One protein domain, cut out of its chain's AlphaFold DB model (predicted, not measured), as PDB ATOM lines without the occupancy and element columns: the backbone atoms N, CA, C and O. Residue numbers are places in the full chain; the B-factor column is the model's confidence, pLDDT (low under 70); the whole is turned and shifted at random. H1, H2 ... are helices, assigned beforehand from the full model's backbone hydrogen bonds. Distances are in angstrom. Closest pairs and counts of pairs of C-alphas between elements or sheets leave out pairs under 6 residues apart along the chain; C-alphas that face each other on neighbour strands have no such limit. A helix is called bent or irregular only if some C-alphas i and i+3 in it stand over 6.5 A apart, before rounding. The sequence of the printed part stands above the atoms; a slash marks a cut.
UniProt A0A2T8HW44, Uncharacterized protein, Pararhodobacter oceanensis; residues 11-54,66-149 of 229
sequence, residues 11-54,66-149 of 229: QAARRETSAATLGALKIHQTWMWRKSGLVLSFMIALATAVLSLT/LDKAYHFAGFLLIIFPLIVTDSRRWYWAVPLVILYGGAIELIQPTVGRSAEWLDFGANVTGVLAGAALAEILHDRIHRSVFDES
ATOM      1  N   GLN A  11     -25.777 -32.016  95.167       77.88
ATOM      2  CA  GLN A  11     -25.240 -31.610  96.467       77.88
ATOM      3  C   GLN A  11     -25.680 -32.548  97.599       77.88
ATOM      4  O   GLN A  11     -24.855 -32.884  98.450       77.88
ATOM      5  N   ALA A  12     -26.937 -33.006  97.606       77.75
ATOM      6  CA  ALA A  12     -27.428 -33.979  98.583       77.75
ATOM      7  C   ALA A  12     -26.677 -35.321  98.480       77.75
ATOM      8  O   ALA A  12     -26.143 -35.798  99.480       77.75
ATOM      9  N   ALA A  13     -26.508 -35.858  97.267       81.50
ATOM     10  CA  ALA A  13     -25.758 -37.097  97.036       81.50
ATOM     11  C   ALA A  13     -24.268 -36.979  97.429       81.50
ATOM     12  O   ALA A  13     -23.685 -37.902  98.007       81.50
ATOM     13  N   ARG A  14     -23.636 -35.823  97.174       80.62
ATOM     14  CA  ARG A  14     -22.257 -35.537  97.620       80.62
ATOM     15  C   ARG A  14     -22.136 -35.455  99.148       80.62
ATOM     16  O   ARG A  14     -21.118 -35.873  99.700       80.62
ATOM     17  N   ARG A  15     -23.157 -34.943  99.845       76.69
ATOM     18  CA  ARG A  15     -23.194 -34.892 101.319       76.69
ATOM     19  C   ARG A  15     -23.360 -36.280 101.929       76.69
ATOM     20  O   ARG A  15     -22.621 -36.605 102.852       76.69
ATOM     21  N   GLU A  16     -24.248 -37.110 101.383       79.25
ATOM     22  CA  GLU A  16     -24.451 -38.494 101.843       79.25
ATOM     23  C   GLU A  16     -23.181 -39.341 101.696       79.25
ATOM     24  O   GLU A  16     -22.758 -40.017 102.634       79.25
ATOM     25  N   THR A  17     -22.514 -39.248 100.544       80.38
ATOM     26  CA  THR A  17     -21.246 -39.953 100.296       80.38
ATOM     27  C   THR A  17     -20.105 -39.433 101.176       80.38
ATOM     28  O   THR A  17     -19.319 -40.228 101.698       80.38
ATOM     29  N   SER A  18     -20.033 -38.120 101.417       75.31
ATOM     30  CA  SER A  18     -19.049 -37.530 102.341       75.31
ATOM     31  C   SER A  18     -19.290 -37.974 103.789       75.31
ATOM     32  O   SER A  18     -18.353 -38.341 104.492       75.31
ATOM     33  N   ALA A  19     -20.545 -38.018 104.239       72.75
ATOM     34  CA  ALA A  19     -20.890 -38.496 105.575       72.75
ATOM     35  C   ALA A  19     -20.567 -39.991 105.750       72.75
ATOM     36  O   ALA A  19     -19.979 -40.382 106.761       72.75
ATOM     37  N   ALA A  20     -20.871 -40.819 104.744       77.44
ATOM     38  CA  ALA A  20     -20.554 -42.245 104.760       77.44
ATOM     39  C   ALA A  20     -19.037 -42.512 104.787       77.44
ATOM     40  O   ALA A  20     -18.567 -43.353 105.555       77.44
ATOM     41  N   THR A  21     -18.252 -41.769 104.000       79.00
ATOM     42  CA  THR A  21     -16.782 -41.898 103.979       79.00
ATOM     43  C   THR A  21     -16.141 -41.424 105.282       79.00
ATOM     44  O   THR A  21     -15.274 -42.118 105.816       79.00
ATOM     45  N   LEU A  22     -16.606 -40.311 105.857       72.00
ATOM     46  CA  LEU A  22     -16.170 -39.848 107.179       72.00
ATOM     47  C   LEU A  22     -16.517 -40.857 108.286       72.00
ATOM     48  O   LEU A  22     -15.695 -41.102 109.174       72.00
ATOM     49  N   GLY A  23     -17.697 -41.479 108.220       68.69
ATOM     50  CA  GLY A  23     -18.090 -42.561 109.124       68.69
ATOM     51  C   GLY A  23     -17.157 -43.772 109.022       68.69
ATOM     52  O   GLY A  23     -16.650 -44.249 110.039       68.69
ATOM     53  N   ALA A  24     -16.855 -44.220 107.801       78.56
ATOM     54  CA  ALA A  24     -15.926 -45.326 107.560       78.56
ATOM     55  C   ALA A  24     -14.502 -45.025 108.068       78.56
ATOM     56  O   ALA A  24     -13.880 -45.881 108.702       78.56
ATOM     57  N   LEU A  25     -14.006 -43.800 107.862       81.75
ATOM     58  CA  LEU A  25     -12.705 -43.344 108.367       81.75
ATOM     59  C   LEU A  25     -12.642 -43.362 109.901       81.75
ATOM     60  O   LEU A  25     -11.672 -43.874 110.461       81.75
ATOM     61  N   LYS A  26     -13.685 -42.884 110.595       75.94
ATOM     62  CA  LYS A  26     -13.757 -42.920 112.070       75.94
ATOM     63  C   LYS A  26     -13.787 -44.348 112.621       75.94
ATOM     64  O   LYS A  26     -13.098 -44.655 113.597       75.94
ATOM     65  N   ILE A  27     -14.551 -45.241 111.990       76.06
ATOM     66  CA  ILE A  27     -14.586 -46.662 112.371       76.06
ATOM     67  C   ILE A  27     -13.199 -47.290 112.185       76.06
ATOM     68  O   ILE A  27     -12.706 -47.984 113.074       76.06
ATOM     69  N   HIS A  28     -12.526 -47.000 111.071       78.19
ATOM     70  CA  HIS A  28     -11.173 -47.491 110.827       78.19
ATOM     71  C   HIS A  28     -10.164 -46.945 111.849       78.19
ATOM     72  O   HIS A  28      -9.353 -47.699 112.385       78.19
ATOM     73  N   GLN A  29     -10.253 -45.659 112.189       80.69
ATOM     74  CA  GLN A  29      -9.382 -45.012 113.171       80.69
ATOM     75  C   GLN A  29      -9.523 -45.618 114.574       80.69
ATOM     76  O   GLN A  29      -8.520 -45.944 115.211       80.69
ATOM     77  N   THR A  30     -10.752 -45.836 115.045       80.81
ATOM     78  CA  THR A  30     -11.003 -46.477 116.351       80.81
ATOM     79  C   THR A  30     -10.562 -47.940 116.370       80.81
ATOM     80  O   THR A  30     -10.031 -48.421 117.373       80.81
ATOM     81  N   TRP A  31     -10.705 -48.649 115.248       82.38
ATOM     82  CA  TRP A  31     -10.185 -50.006 115.100       82.38
ATOM     83  C   TRP A  31      -8.651 -50.051 115.169       82.38
ATOM     84  O   TRP A  31      -8.104 -50.872 115.909       82.38
ATOM     85  N   MET A  32      -7.957 -49.147 114.467       85.50
ATOM     86  CA  MET A  32      -6.493 -49.035 114.515       85.50
ATOM     87  C   MET A  32      -5.989 -48.708 115.925       85.50
ATOM     88  O   MET A  32      -5.039 -49.335 116.391       85.50
ATOM     89  N   TRP A  33      -6.661 -47.796 116.631       84.38
ATOM     90  CA  TRP A  33      -6.347 -47.451 118.022       84.38
ATOM     91  C   TRP A  33      -6.480 -48.648 118.971       84.38
ATOM     92  O   TRP A  33      -5.591 -48.948 119.763       84.38
ATOM     93  N   ARG A  34      -7.574 -49.407 118.857       88.75
ATOM     94  CA  ARG A  34      -7.780 -50.613 119.672       88.75
ATOM     95  C   ARG A  34      -6.740 -51.688 119.361       88.75
ATOM     96  O   ARG A  34      -6.324 -52.411 120.268       88.75
ATOM     97  N   LYS A  35      -6.340 -51.827 118.096       89.12
ATOM     98  CA  LYS A  35      -5.325 -52.793 117.650       89.12
ATOM     99  C   LYS A  35      -3.923 -52.422 118.132       89.12
ATOM    100  O   LYS A  35      -3.195 -53.322 118.541       89.12
ATOM    101  N   SER A  36      -3.558 -51.140 118.125       91.62
ATOM    102  CA  SER A  36      -2.222 -50.703 118.544       91.62
ATOM    103  C   SER A  36      -1.937 -51.044 120.007       91.62
ATOM    104  O   SER A  36      -0.854 -51.544 120.299       91.62
ATOM    105  N   GLY A  37      -2.919 -50.887 120.902       92.19
ATOM    106  CA  GLY A  37      -2.780 -51.275 122.309       92.19
ATOM    107  C   GLY A  37      -2.488 -52.765 122.497       92.19
ATOM    108  O   GLY A  37      -1.584 -53.121 123.243       92.19
ATOM    109  N   LEU A  38      -3.181 -53.637 121.754       93.31
ATOM    110  CA  LEU A  38      -2.926 -55.085 121.783       93.31
ATOM    111  C   LEU A  38      -1.513 -55.427 121.302       93.31
ATOM    112  O   LEU A  38      -0.823 -56.216 121.942       93.31
ATOM    113  N   VAL A  39      -1.089 -54.843 120.177       95.50
ATOM    114  CA  VAL A  39       0.239 -55.100 119.599       95.50
ATOM    115  C   VAL A  39       1.337 -54.615 120.540       95.50
ATOM    116  O   VAL A  39       2.281 -55.355 120.802       95.50
ATOM    117  N   LEU A  40       1.203 -53.403 121.081       95.69
ATOM    118  CA  LEU A  40       2.192 -52.830 121.987       95.69
ATOM    119  C   LEU A  40       2.327 -53.667 123.264       95.69
ATOM    120  O   LEU A  40       3.437 -54.051 123.623       95.69
ATOM    121  N   SER A  41       1.212 -54.025 123.903       95.75
ATOM    122  CA  SER A  41       1.237 -54.898 125.077       95.75
ATOM    123  C   SER A  41       1.825 -56.272 124.783       95.75
ATOM    124  O   SER A  41       2.562 -56.794 125.609       95.75
ATOM    125  N   PHE A  42       1.526 -56.861 123.621       96.88
ATOM    126  CA  PHE A  42       2.093 -58.151 123.230       96.88
ATOM    127  C   PHE A  42       3.616 -58.074 123.065       96.88
ATOM    128  O   PHE A  42       4.334 -58.935 123.569       96.88
ATOM    129  N   MET A  43       4.117 -57.016 122.419       96.94
ATOM    130  CA  MET A  43       5.555 -56.778 122.269       96.94
ATOM    131  C   MET A  43       6.250 -56.600 123.622       96.94
ATOM    132  O   MET A  43       7.311 -57.183 123.845       96.94
ATOM    133  N   ILE A  44       5.646 -55.833 124.533       95.94
ATOM    134  CA  ILE A  44       6.185 -55.631 125.885       95.94
ATOM    135  C   ILE A  44       6.143 -56.945 126.668       95.94
ATOM    136  O   ILE A  44       7.137 -57.300 127.289       95.94
ATOM    137  N   ALA A  45       5.049 -57.706 126.587       96.19
ATOM    138  CA  ALA A  45       4.936 -58.999 127.255       96.19
ATOM    139  C   ALA A  45       6.043 -59.953 126.798       96.19
ATOM    140  O   ALA A  45       6.713 -60.545 127.644       96.19
ATOM    141  N   LEU A  46       6.286 -60.045 125.486       96.06
ATOM    142  CA  LEU A  46       7.369 -60.857 124.936       96.06
ATOM    143  C   LEU A  46       8.739 -60.397 125.451       96.06
ATOM    144  O   LEU A  46       9.534 -61.230 125.880       96.06
ATOM    145  N   ALA A  47       9.000 -59.088 125.452       94.38
ATOM    146  CA  ALA A  47      10.240 -58.536 125.992       94.38
ATOM    147  C   ALA A  47      10.418 -58.884 127.479       94.38
ATOM    148  O   ALA A  47      11.495 -59.325 127.872       94.38
ATOM    149  N   THR A  48       9.361 -58.763 128.289       93.00
ATOM    150  CA  THR A  48       9.376 -59.147 129.705       93.00
ATOM    151  C   THR A  48       9.670 -60.634 129.886       93.00
ATOM    152  O   THR A  48      10.543 -60.963 130.677       93.00
ATOM    153  N   ALA A  49       9.035 -61.537 129.126       92.75
ATOM    154  CA  ALA A  49       9.361 -62.965 129.207       92.75
ATOM    155  C   ALA A  49      10.820 -63.245 128.847       92.75
ATOM    156  O   ALA A  49      11.485 -63.990 129.559       92.75
ATOM    157  N   VAL A  50      11.329 -62.642 127.768       92.38
ATOM    158  CA  VAL A  50      12.731 -62.815 127.370       92.38
ATOM    159  C   VAL A  50      13.661 -62.340 128.486       92.38
ATOM    160  O   VAL A  50      14.557 -63.084 128.872       92.38
ATOM    161  N   LEU A  51      13.435 -61.150 129.050       89.69
ATOM    162  CA  LEU A  51      14.262 -60.623 130.140       89.69
ATOM    163  C   LEU A  51      14.184 -61.495 131.404       89.69
ATOM    164  O   LEU A  51      15.221 -61.820 131.977       89.69
ATOM    165  N   SER A  52      12.984 -61.910 131.813       86.94
ATOM    166  CA  SER A  52      12.772 -62.700 133.033       86.94
ATOM    167  C   SER A  52      13.273 -64.142 132.922       86.94
ATOM    168  O   SER A  52      13.657 -64.725 133.936       86.94
ATOM    169  N   LEU A  53      13.284 -64.717 131.714       88.44
ATOM    170  CA  LEU A  53      13.726 -66.093 131.452       88.44
ATOM    171  C   LEU A  53      15.169 -66.186 130.941       88.44
ATOM    172  O   LEU A  53      15.685 -67.288 130.754       88.44
ATOM    173  N   THR A  54      15.847 -65.057 130.722       86.56
ATOM    174  CA  THR A  54      17.281 -65.073 130.425       86.56
ATOM    175  C   THR A  54      18.053 -65.422 131.698       86.56
ATOM    176  O   THR A  54      17.836 -64.835 132.764       86.56
ATOM    177  N   LEU A  66      15.792 -53.781 143.191       84.50
ATOM    178  CA  LEU A  66      15.639 -53.233 141.835       84.50
ATOM    179  C   LEU A  66      14.926 -54.218 140.893       84.50
ATOM    180  O   LEU A  66      14.165 -53.793 140.027       84.50
ATOM    181  N   ASP A  67      15.107 -55.520 141.118       84.00
ATOM    182  CA  ASP A  67      14.419 -56.583 140.376       84.00
ATOM    183  C   ASP A  67      12.891 -56.435 140.476       84.00
ATOM    184  O   ASP A  67      12.183 -56.329 139.475       84.00
ATOM    185  N   LYS A  68      12.387 -56.215 141.695       88.25
ATOM    186  CA  LYS A  68      10.961 -55.971 141.970       88.25
ATOM    187  C   LYS A  68      10.434 -54.726 141.261       88.25
ATOM    188  O   LYS A  68       9.291 -54.710 140.811       88.25
ATOM    189  N   ALA A  69      11.251 -53.676 141.147       90.69
ATOM    190  CA  ALA A  69      10.869 -52.473 140.414       90.69
ATOM    191  C   ALA A  69      10.735 -52.749 138.907       90.69
ATOM    192  O   ALA A  69       9.799 -52.244 138.284       90.69
ATOM    193  N   TYR A  70      11.611 -53.581 138.328       90.44
ATOM    194  CA  TYR A  70      11.486 -54.020 136.934       90.44
ATOM    195  C   TYR A  70      10.255 -54.897 136.715       90.44
ATOM    196  O   TYR A  70       9.537 -54.686 135.738       90.44
ATOM    197  N   HIS A  71       9.968 -55.816 137.638       92.12
ATOM    198  CA  HIS A  71       8.753 -56.630 137.631       92.12
ATOM    199  C   HIS A  71       7.489 -55.760 137.679       92.12
ATOM    200  O   HIS A  71       6.636 -55.828 136.791       92.12
ATOM    201  N   PHE A  72       7.415 -54.844 138.645       95.12
ATOM    202  CA  PHE A  72       6.320 -53.883 138.754       95.12
ATOM    203  C   PHE A  72       6.149 -53.052 137.473       95.12
ATOM    204  O   PHE A  72       5.053 -52.987 136.911       95.12
ATOM    205  N   ALA A  73       7.228 -52.436 136.982       95.06
ATOM    206  CA  ALA A  73       7.186 -51.568 135.809       95.06
ATOM    207  C   ALA A  73       6.846 -52.341 134.526       95.06
ATOM    208  O   ALA A  73       6.050 -51.861 133.719       95.06
ATOM    209  N   GLY A  74       7.400 -53.539 134.341       94.00
ATOM    210  CA  GLY A  74       7.129 -54.387 133.183       94.00
ATOM    211  C   GLY A  74       5.651 -54.745 133.087       94.00
ATOM    212  O   GLY A  74       5.018 -54.500 132.061       94.00
ATOM    213  N   PHE A  75       5.063 -55.232 134.179       97.06
ATOM    214  CA  PHE A  75       3.653 -55.627 134.202       97.06
ATOM    215  C   PHE A  75       2.691 -54.438 134.109       97.06
ATOM    216  O   PHE A  75       1.664 -54.535 133.429       97.06
ATOM    217  N   LEU A  76       3.060 -53.294 134.692       97.25
ATOM    218  CA  LEU A  76       2.364 -52.024 134.489       97.25
ATOM    219  C   LEU A  76       2.341 -51.636 133.003       97.25
ATOM    220  O   LEU A  76       1.286 -51.293 132.467       97.25
ATOM    221  N   LEU A  77       3.484 -51.725 132.318       96.75
ATOM    222  CA  LEU A  77       3.612 -51.364 130.905       96.75
ATOM    223  C   LEU A  77       2.929 -52.359 129.957       96.75
ATOM    224  O   LEU A  77       2.521 -51.957 128.869       96.75
ATOM    225  N   ILE A  78       2.752 -53.624 130.350       96.94
ATOM    226  CA  ILE A  78       1.952 -54.593 129.583       96.94
ATOM    227  C   ILE A  78       0.471 -54.216 129.642       96.94
ATOM    228  O   ILE A  78      -0.187 -54.118 128.604       96.94
ATOM    229  N   ILE A  79      -0.078 -54.020 130.844       97.00
ATOM    230  CA  ILE A  79      -1.528 -53.865 131.017       97.00
ATOM    231  C   ILE A  79      -2.031 -52.485 130.572       97.00
ATOM    232  O   ILE A  79      -3.135 -52.373 130.032       97.00
ATOM    233  N   PHE A  80      -1.217 -51.441 130.751       95.38
ATOM    234  CA  PHE A  80      -1.614 -50.055 130.516       95.38
ATOM    235  C   PHE A  80      -2.101 -49.784 129.074       95.38
ATOM    236  O   PHE A  80      -3.247 -49.352 128.916       95.38
ATOM    237  N   PRO A  81      -1.327 -50.078 128.003       93.19
ATOM    238  CA  PRO A  81      -1.785 -49.862 126.632       93.19
ATOM    239  C   PRO A  81      -2.971 -50.759 126.249       93.19
ATOM    240  O   PRO A  81      -3.782 -50.387 125.391       93.19
ATOM    241  N   LEU A  82      -3.117 -51.911 126.909       93.69
ATOM    242  CA  LEU A  82      -4.225 -52.828 126.674       93.69
ATOM    243  C   LEU A  82      -5.560 -52.200 127.091       93.69
ATOM    244  O   LEU A  82      -6.521 -52.278 126.325       93.69
ATOM    245  N   ILE A  83      -5.597 -51.568 128.270       92.62
ATOM    246  CA  ILE A  83      -6.811 -51.005 128.885       92.62
ATOM    247  C   ILE A  83      -7.073 -49.571 128.419       92.62
ATOM    248  O   ILE A  83      -8.215 -49.241 128.108       92.62
ATOM    249  N   VAL A  84      -6.044 -48.728 128.268       91.44
ATOM    250  CA  VAL A  84      -6.239 -47.323 127.854       91.44
ATOM    251  C   VAL A  84      -6.836 -47.213 126.445       91.44
ATOM    252  O   VAL A  84      -7.529 -46.250 126.123       91.44
ATOM    253  N   THR A  85      -6.593 -48.216 125.594       89.62
ATOM    254  CA  THR A  85      -7.149 -48.266 124.236       89.62
ATOM    255  C   THR A  85      -8.568 -48.832 124.177       89.62
ATOM    256  O   THR A  85      -9.258 -48.617 123.180       89.62
ATOM    257  N   ASP A  86      -9.006 -49.555 125.215       87.44
ATOM    258  CA  ASP A  86     -10.339 -50.154 125.330       87.44
ATOM    259  C   ASP A  86     -10.596 -50.625 126.775       87.44
ATOM    260  O   ASP A  86     -10.235 -51.747 127.150       87.44
ATOM    261  N   SER A  87     -11.252 -49.785 127.584       87.31
ATOM    262  CA  SER A  87     -11.451 -50.048 129.020       87.31
ATOM    263  C   SER A  87     -12.247 -51.338 129.297       87.31
ATOM    264  O   SER A  87     -12.021 -52.031 130.289       87.31
ATOM    265  N   ARG A  88     -13.092 -51.785 128.350       87.44
ATOM    266  CA  ARG A  88     -13.852 -53.049 128.474       87.44
ATOM    267  C   ARG A  88     -12.960 -54.280 128.603       87.44
ATOM    268  O   ARG A  88     -13.432 -55.332 129.036       87.44
ATOM    269  N   ARG A  89     -11.688 -54.182 128.209       90.81
ATOM    270  CA  ARG A  89     -10.741 -55.295 128.298       90.81
ATOM    271  C   ARG A  89     -10.340 -55.629 129.722       90.81
ATOM    272  O   ARG A  89      -9.905 -56.754 129.937       90.81
ATOM    273  N   TRP A  90     -10.538 -54.715 130.674       90.81
ATOM    274  CA  TRP A  90     -10.203 -54.902 132.086       90.81
ATOM    275  C   TRP A  90     -10.544 -56.307 132.608       90.81
ATOM    276  O   TRP A  90      -9.670 -57.012 133.114       90.81
ATOM    277  N   TYR A  91     -11.796 -56.737 132.405       91.38
ATOM    278  CA  TYR A  91     -12.351 -57.974 132.966       91.38
ATOM    279  C   TYR A  91     -11.603 -59.247 132.570       91.38
ATOM    280  O   TYR A  91     -11.578 -60.198 133.345       91.38
ATOM    281  N   TRP A  92     -11.004 -59.286 131.378       95.19
ATOM    282  CA  TRP A  92     -10.241 -60.448 130.916       95.19
ATOM    283  C   TRP A  92      -8.732 -60.191 130.911       95.19
ATOM    284  O   TRP A  92      -7.954 -61.115 131.127       95.19
ATOM    285  N   ALA A  93      -8.305 -58.948 130.694       94.50
ATOM    286  CA  ALA A  93      -6.903 -58.573 130.572       94.50
ATOM    287  C   ALA A  93      -6.151 -58.694 131.895       94.50
ATOM    288  O   ALA A  93      -5.073 -59.278 131.935       94.50
ATOM    289  N   VAL A  94      -6.730 -58.174 132.980       95.81
ATOM    290  CA  VAL A  94      -6.122 -58.221 134.314       95.81
ATOM    291  C   VAL A  94      -5.862 -59.663 134.763       95.81
ATOM    292  O   VAL A  94      -4.702 -59.977 135.041       95.81
ATOM    293  N   PRO A  95      -6.859 -60.577 134.789       97.50
ATOM    294  CA  PRO A  95      -6.594 -61.956 135.193       97.50
ATOM    295  C   PRO A  95      -5.630 -62.667 134.236       97.50
ATOM    296  O   PRO A  95      -4.778 -63.422 134.695       97.50
ATOM    297  N   LEU A  96      -5.701 -62.399 132.927       97.25
ATOM    298  CA  LEU A  96      -4.790 -63.003 131.953       97.25
ATOM    299  C   LEU A  96      -3.330 -62.595 132.188       97.25
ATOM    300  O   LEU A  96      -2.449 -63.451 132.175       97.25
ATOM    301  N   VAL A  97      -3.062 -61.307 132.413       97.06
ATOM    302  CA  VAL A  97      -1.697 -60.807 132.633       97.06
ATOM    303  C   VAL A  97      -1.160 -61.251 134.002       97.06
ATOM    304  O   VAL A  97       0.023 -61.560 134.117       97.06
ATOM    305  N   ILE A  98      -2.012 -61.385 135.024       97.44
ATOM    306  CA  ILE A  98      -1.613 -61.989 136.309       97.44
ATOM    307  C   ILE A  98      -1.217 -63.461 136.123       97.44
ATOM    308  O   ILE A  98      -0.160 -63.875 136.598       97.44
ATOM    309  N   LEU A  99      -2.027 -64.244 135.400       97.19
ATOM    310  CA  LEU A  99      -1.704 -65.640 135.082       97.19
ATOM    311  C   LEU A  99      -0.405 -65.750 134.279       97.19
ATOM    312  O   LEU A  99       0.395 -66.643 134.536       97.19
ATOM    313  N   TYR A 100      -0.176 -64.823 133.350       96.88
ATOM    314  CA  TYR A 100       1.072 -64.736 132.600       96.88
ATOM    315  C   TYR A 100       2.288 -64.518 133.514       96.88
ATOM    316  O   TYR A 100       3.286 -65.221 133.372       96.88
ATOM    317  N   GLY A 101       2.192 -63.617 134.497       94.62
ATOM    318  CA  GLY A 101       3.258 -63.414 135.483       94.62
ATOM    319  C   GLY A 101       3.508 -64.634 136.359       94.62
ATOM    320  O   GLY A 101       4.657 -65.005 136.568       94.62
ATOM    321  N   GLY A 102       2.446 -65.316 136.793       93.81
ATOM    322  CA  GLY A 102       2.576 -66.582 137.518       93.81
ATOM    323  C   GLY A 102       3.202 -67.692 136.668       93.81
ATOM    324  O   GLY A 102       3.993 -68.481 137.170       93.81
ATOM    325  N   ALA A 103       2.900 -67.742 135.369       94.94
ATOM    326  CA  ALA A 103       3.510 -68.704 134.457       94.94
ATOM    327  C   ALA A 103       5.016 -68.457 134.281       94.94
ATOM    328  O   ALA A 103       5.782 -69.416 134.295       94.94
ATOM    329  N   ILE A 104       5.449 -67.196 134.161       93.19
ATOM    330  CA  ILE A 104       6.879 -66.850 134.113       93.19
ATOM    331  C   ILE A 104       7.582 -67.329 135.387       93.19
ATOM    332  O   ILE A 104       8.591 -68.024 135.287       93.19
ATOM    333  N   GLU A 105       7.005 -67.035 136.552       92.44
ATOM    334  CA  GLU A 105       7.528 -67.432 137.866       92.44
ATOM    335  C   GLU A 105       7.718 -68.952 137.989       92.44
ATOM    336  O   GLU A 105       8.735 -69.447 138.468       92.44
ATOM    337  N   LEU A 106       6.746 -69.725 137.492       92.56
ATOM    338  CA  LEU A 106       6.810 -71.187 137.495       92.56
ATOM    339  C   LEU A 106       7.859 -71.746 136.522       92.56
ATOM    340  O   LEU A 106       8.383 -72.837 136.752       92.56
ATOM    341  N   ILE A 107       8.158 -71.033 135.433       92.00
ATOM    342  CA  ILE A 107       9.126 -71.463 134.416       92.00
ATOM    343  C   ILE A 107      10.557 -71.070 134.807       92.00
ATOM    344  O   ILE A 107      11.489 -71.810 134.488       92.00
ATOM    345  N   GLN A 108      10.755 -69.961 135.523       90.88
ATOM    346  CA  GLN A 108      12.073 -69.447 135.926       90.88
ATOM    347  C   GLN A 108      13.029 -70.492 136.556       90.88
ATOM    348  O   GLN A 108      14.198 -70.529 136.154       90.88
ATOM    349  N   PRO A 109      12.578 -71.416 137.431       89.50
ATOM    350  CA  PRO A 109      13.414 -72.502 137.952       89.50
ATOM    351  C   PRO A 109      14.052 -73.393 136.887       89.50
ATOM    352  O   PRO A 109      15.167 -73.883 137.066       89.50
ATOM    353  N   THR A 110      13.382 -73.587 135.749       89.81
ATOM    354  CA  THR A 110      13.868 -74.462 134.669       89.81
ATOM    355  C   THR A 110      15.038 -73.867 133.885       89.81
ATOM    356  O   THR A 110      15.768 -74.604 133.227       89.81
ATOM    357  N   VAL A 111      15.252 -72.551 133.989       86.69
ATOM    358  CA  VAL A 111      16.355 -71.817 133.343       86.69
ATOM    359  C   VAL A 111      17.445 -71.396 134.337       86.69
ATOM    360  O   VAL A 111      18.324 -70.606 133.996       86.69
ATOM    361  N   GLY A 112      17.410 -71.933 135.563       82.25
ATOM    362  CA  GLY A 112      18.427 -71.691 136.589       82.25
ATOM    363  C   GLY A 112      18.222 -70.422 137.424       82.25
ATOM    364  O   GLY A 112      19.190 -69.936 138.006       82.25
ATOM    365  N   ARG A 113      16.996 -69.880 137.493       83.19
ATOM    366  CA  ARG A 113      16.631 -68.765 138.393       83.19
ATOM    367  C   ARG A 113      15.796 -69.248 139.584       83.19
ATOM    368  O   ARG A 113      15.165 -70.296 139.508       83.19
ATOM    369  N   SER A 114      15.788 -68.507 140.691       81.75
ATOM    370  CA  SER A 114      14.851 -68.743 141.797       81.75
ATOM    371  C   SER A 114      13.442 -68.312 141.399       81.75
ATOM    372  O   SER A 114      13.283 -67.328 140.687       81.75
ATOM    373  N   ALA A 115      12.436 -69.052 141.874       82.62
ATOM    374  CA  ALA A 115      11.076 -68.540 141.934       82.62
ATOM    375  C   ALA A 115      10.898 -67.791 143.265       82.62
ATOM    376  O   ALA A 115      11.061 -68.378 144.342       82.62
ATOM    377  N   GLU A 116      10.571 -66.510 143.195       86.50
ATOM    378  CA  GLU A 116      10.350 -65.600 144.301       86.50
ATOM    379  C   GLU A 116       8.911 -65.075 144.312       86.50
ATOM    380  O   GLU A 116       8.464 -64.273 143.495       86.50
ATOM    381  N   TRP A 117       8.172 -65.441 145.358       89.00
ATOM    382  CA  TRP A 117       6.800 -64.966 145.570       89.00
ATOM    383  C   TRP A 117       6.666 -63.436 145.623       89.00
ATOM    384  O   TRP A 117       5.588 -62.901 145.358       89.00
ATOM    385  N   LEU A 118       7.740 -62.725 145.981       89.88
ATOM    386  CA  LEU A 118       7.756 -61.264 146.000       89.88
ATOM    387  C   LEU A 118       7.784 -60.662 144.591       89.88
ATOM    388  O   LEU A 118       7.180 -59.604 144.403       89.88
ATOM    389  N   ASP A 119       8.394 -61.333 143.616       89.75
ATOM    390  CA  ASP A 119       8.393 -60.895 142.217       89.75
ATOM    391  C   ASP A 119       7.017 -61.114 141.600       89.75
ATOM    392  O   ASP A 119       6.462 -60.209 140.971       89.75
ATOM    393  N   PHE A 120       6.365 -62.235 141.920       92.69
ATOM    394  CA  PHE A 120       4.948 -62.416 141.607       92.69
ATOM    395  C   PHE A 120       4.066 -61.319 142.235       92.69
ATOM    396  O   PHE A 120       3.188 -60.765 141.568       92.69
ATOM    397  N   GLY A 121       4.317 -60.942 143.493       94.75
ATOM    398  CA  GLY A 121       3.628 -59.821 144.142       94.75
ATOM    399  C   GLY A 121       3.856 -58.477 143.433       94.75
ATOM    400  O   GLY A 121       2.910 -57.701 143.245       94.75
ATOM    401  N   ALA A 122       5.085 -58.211 142.985       94.50
ATOM    402  CA  ALA A 122       5.423 -57.031 142.193       94.50
ATOM    403  C   ALA A 122       4.699 -57.032 140.833       94.50
ATOM    404  O   ALA A 122       4.147 -56.006 140.433       94.50
ATOM    405  N   ASN A 123       4.601 -58.191 140.174       95.44
ATOM    406  CA  ASN A 123       3.837 -58.355 138.935       95.44
ATOM    407  C   ASN A 123       2.360 -57.997 139.157       95.44
ATOM    408  O   ASN A 123       1.815 -57.147 138.454       95.44
ATOM    409  N   VAL A 124       1.715 -58.593 140.169       97.19
ATOM    410  CA  VAL A 124       0.293 -58.350 140.479       97.19
ATOM    411  C   VAL A 124       0.034 -56.876 140.788       97.19
ATOM    412  O   VAL A 124      -0.889 -56.281 140.231       97.19
ATOM    413  N   THR A 125       0.850 -56.263 141.646       97.31
ATOM    414  CA  THR A 125       0.693 -54.842 141.998       97.31
ATOM    415  C   THR A 125       0.934 -53.920 140.803       97.31
ATOM    416  O   THR A 125       0.185 -52.958 140.631       97.31
ATOM    417  N   GLY A 126       1.894 -54.247 139.931       96.50
ATOM    418  CA  GLY A 126       2.124 -53.556 138.660       96.50
ATOM    419  C   GLY A 126       0.916 -53.629 137.727       96.50
ATOM    420  O   GLY A 126       0.494 -52.600 137.194       96.50
ATOM    421  N   VAL A 127       0.298 -54.811 137.589       97.38
ATOM    422  CA  VAL A 127      -0.937 -54.980 136.803       97.38
ATOM    423  C   VAL A 127      -2.059 -54.109 137.364       97.38
ATOM    424  O   VAL A 127      -2.676 -53.352 136.622       97.38
ATOM    425  N   LEU A 128      -2.331 -54.178 138.668       97.00
ATOM    426  CA  LEU A 128      -3.428 -53.413 139.268       97.00
ATOM    427  C   LEU A 128      -3.202 -51.899 139.152       97.00
ATOM    428  O   LEU A 128      -4.126 -51.168 138.794       97.00
ATOM    429  N   ALA A 129      -1.975 -51.432 139.392       96.50
ATOM    430  CA  ALA A 129      -1.620 -50.022 139.277       96.50
ATOM    431  C   ALA A 129      -1.717 -49.516 137.830       96.50
ATOM    432  O   ALA A 129      -2.312 -48.466 137.581       96.50
ATOM    433  N   GLY A 130      -1.173 -50.265 136.866       95.75
ATOM    434  CA  GLY A 130      -1.237 -49.904 135.449       95.75
ATOM    435  C   GLY A 130      -2.658 -49.897 134.912       95.75
ATOM    436  O   GLY A 130      -3.025 -49.016 134.134       95.75
ATOM    437  N   ALA A 131      -3.473 -50.840 135.369       93.75
ATOM    438  CA  ALA A 131      -4.868 -50.918 135.001       93.75
ATOM    439  C   ALA A 131      -5.645 -49.711 135.558       93.75
ATOM    440  O   ALA A 131      -6.309 -49.013 134.789       93.75
ATOM    441  N   ALA A 132      -5.506 -49.401 136.853       93.06
ATOM    442  CA  ALA A 132      -6.159 -48.242 137.470       93.06
ATOM    443  C   ALA A 132      -5.737 -46.920 136.804       93.06
ATOM    444  O   ALA A 132      -6.573 -46.061 136.515       93.06
ATOM    445  N   LEU A 133      -4.444 -46.766 136.497       93.19
ATOM    446  CA  LEU A 133      -3.937 -45.590 135.793       93.19
ATOM    447  C   LEU A 133      -4.532 -45.469 134.383       93.19
ATOM    448  O   LEU A 133      -4.883 -44.367 133.960       93.19
ATOM    449  N   ALA A 134      -4.659 -46.586 133.663       91.81
ATOM    450  CA  ALA A 134      -5.251 -46.617 132.331       91.81
ATOM    451  C   ALA A 134      -6.735 -46.229 132.341       91.81
ATOM    452  O   ALA A 134      -7.164 -45.502 131.448       91.81
ATOM    453  N   GLU A 135      -7.499 -46.659 133.345       87.38
ATOM    454  CA  GLU A 135      -8.920 -46.316 133.493       87.38
ATOM    455  C   GLU A 135      -9.114 -44.816 133.762       87.38
ATOM    456  O   GLU A 135      -9.854 -44.142 133.042       87.38
ATOM    457  N   ILE A 136      -8.336 -44.250 134.694       88.19
ATOM    458  CA  ILE A 136      -8.343 -42.804 134.979       88.19
ATOM    459  C   ILE A 136      -8.020 -41.992 133.715       88.19
ATOM    460  O   ILE A 136      -8.633 -40.950 133.453       88.19
ATOM    461  N   LEU A 137      -7.042 -42.442 132.922       85.69
ATOM    462  CA  LEU A 137      -6.622 -41.737 131.712       85.69
ATOM    463  C   LEU A 137      -7.612 -41.910 130.559       85.69
ATOM    464  O   LEU A 137      -7.862 -40.942 129.841       85.69
ATOM    465  N   HIS A 138      -8.196 -43.097 130.402       82.12
ATOM    466  CA  HIS A 138      -9.247 -43.375 129.426       82.12
ATOM    467  C   HIS A 138     -10.421 -42.401 129.598       82.12
ATOM    468  O   HIS A 138     -10.831 -41.747 128.636       82.12
ATOM    469  N   ASP A 139     -10.878 -42.204 130.835       75.12
ATOM    470  CA  ASP A 139     -11.975 -41.280 131.143       75.12
ATOM    471  C   ASP A 139     -11.608 -39.816 130.881       75.12
ATOM    472  O   ASP A 139     -12.464 -38.974 130.593       75.12
ATOM    473  N   ARG A 140     -10.324 -39.469 130.983       75.50
ATOM    474  CA  ARG A 140      -9.837 -38.118 130.676       75.50
ATOM    475  C   ARG A 140      -9.733 -37.880 129.170       75.50
ATOM    476  O   ARG A 140     -10.151 -36.824 128.703       75.50
ATOM    477  N   ILE A 141      -9.239 -38.864 128.419       69.88
ATOM    478  CA  ILE A 141      -9.103 -38.807 126.955       69.88
ATOM    479  C   ILE A 141     -10.482 -38.777 126.288       69.88
ATOM    480  O   ILE A 141     -10.689 -38.003 125.354       69.88
ATOM    481  N   HIS A 142     -11.440 -39.567 126.780       63.25
ATOM    482  CA  HIS A 142     -12.785 -39.596 126.208       63.25
ATOM    483  C   HIS A 142     -13.484 -38.229 126.309       63.25
ATOM    484  O   HIS A 142     -14.120 -37.792 125.354       63.25
ATOM    485  N   ARG A 143     -13.306 -37.519 127.431       58.81
ATOM    486  CA  ARG A 143     -13.870 -36.175 127.632       58.81
ATOM    487  C   ARG A 143     -13.257 -35.130 126.698       58.81
ATOM    488  O   ARG A 143     -13.988 -34.390 126.066       58.81
ATOM    489  N   SER A 144     -11.934 -35.090 126.540       56.31
ATOM    490  CA  SER A 144     -11.300 -34.042 125.719       56.31
ATOM    491  C   SER A 144     -11.428 -34.253 124.208       56.31
ATOM    492  O   SER A 144     -11.345 -33.294 123.451       56.31
ATOM    493  N   VAL A 145     -11.551 -35.504 123.751       57.44
ATOM    494  CA  VAL A 145     -11.518 -35.829 122.313       57.44
ATOM    495  C   VAL A 145     -12.918 -35.906 121.698       57.44
ATOM    496  O   VAL A 145     -13.057 -35.656 120.501       57.44
ATOM    497  N   PHE A 146     -13.949 -36.245 122.480       55.31
ATOM    498  CA  PHE A 146     -15.286 -36.508 121.938       55.31
ATOM    499  C   PHE A 146     -16.367 -35.484 122.322       55.31
ATOM    500  O   PHE A 146     -17.337 -35.399 121.573       55.31
ATOM    501  N   ASP A 147     -16.213 -34.679 123.386       54.50
ATOM    502  CA  ASP A 147     -17.183 -33.600 123.691       54.50
ATOM    503  C   ASP A 147     -17.003 -32.372 122.778       54.50
ATOM    504  O   ASP A 147     -17.977 -31.794 122.303       54.50
ATOM    505  N   GLU A 148     -15.758 -32.026 122.438       53.56
ATOM    506  CA  GLU A 148     -15.384 -30.857 121.619       53.56
ATOM    507  C   GLU A 148     -15.413 -31.156 120.107       53.56
ATOM    508  O   GLU A 148     -14.549 -30.721 119.338       53.56
ATOM    509  N   SER A 149     -16.362 -31.968 119.630       58.31
ATOM    510  CA  SER A 149     -16.482 -32.181 118.187       58.31
ATOM    511  C   SER A 149     -17.165 -30.956 117.551       58.31
ATOM    512  O   SER A 149     -18.254 -30.574 117.973       58.31
TER     513      SER A 149
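Overview. This is residues 11 to 54 and 66 to 149 of the 229 residues of an uncharacterized protein of Pararhodobacter oceanensis (UniProt A0A2T8HW44). Four helices make an up-and-down bundle, each running against the one before it, and residues 11 to 29 of the very long H1 stick out as an arm beyond the body. H2 packs on H1, H3 and H4, while H1 and H4 stay apart. The printed part has 128 residues, with four named helices in the order H1, H2, H3, H4 and no named strand; the class is all helix. The whole is loose, with a radius of gyration of the C-alphas of 19.2 A, and spans 71 by 25 by 23 A.

Along the chain. Find C-alpha 11 at (-25.240, -31.610, 96.467); from there H1, residues 11 to 53, runs 62.7 A to C-alpha 53 at (13.726, -66.093, 131.452). After the cut look for H2, residues 66 to 84, 26.6 A long. H3, residues 87 to 111, covers 35.6 A and has a kink of 40 degrees near residue 94. H4, residues 117 to 146, runs 43.1 A to C-alpha 146 at (-15.286, -36.508, 121.938). H2 and H3 are only just irregular: C-alphas 78 and 81 are 6.7 A apart, C-alphas 88 and 91 6.8 A.

Arrangement. H1 touches H2 with its residues 37 to 48 alone, opposite ways at a shallow tilt of 18 degrees; the closest C-alphas, of Ser 41 and Ile 78, are 4.6 A apart. H1 touches H3 with its residues 49 to 53 alone, closest at the C-alphas of Leu 53 and Gln 108, 5.8 A. H2 and H3 form a hairpin, closest at the C-alphas of Ile 83 and Arg 89, 5.8 A. H3 and H4 form another, closest at the C-alphas of Ile 98 and Val 124, 5.9 A. H2 touches H4 the same way at a shallow tilt of 33 degrees, only just short of steep; their closest C-alphas, of Phe 72 and Gly 126, are 4.2 A apart. O i to N i+4 pairs are within hydrogen-bond range in 38 of 39 cases in H1, 13 of 15 in H2, 15 of 21 in H3 and 25 of 26 in H4.

Size, cuts and confidence. The C-alphas farthest apart, of Gln 11 and Gly 112, are 71.6 A apart. Residues 55 to 65 are not printed, and C-alphas 54 and 66 stand 16.5 A apart across the cut. The links H2 to H3 and H3 to H4 are tight. Residue 23 and residues 141 to 149 have pLDDT under 70.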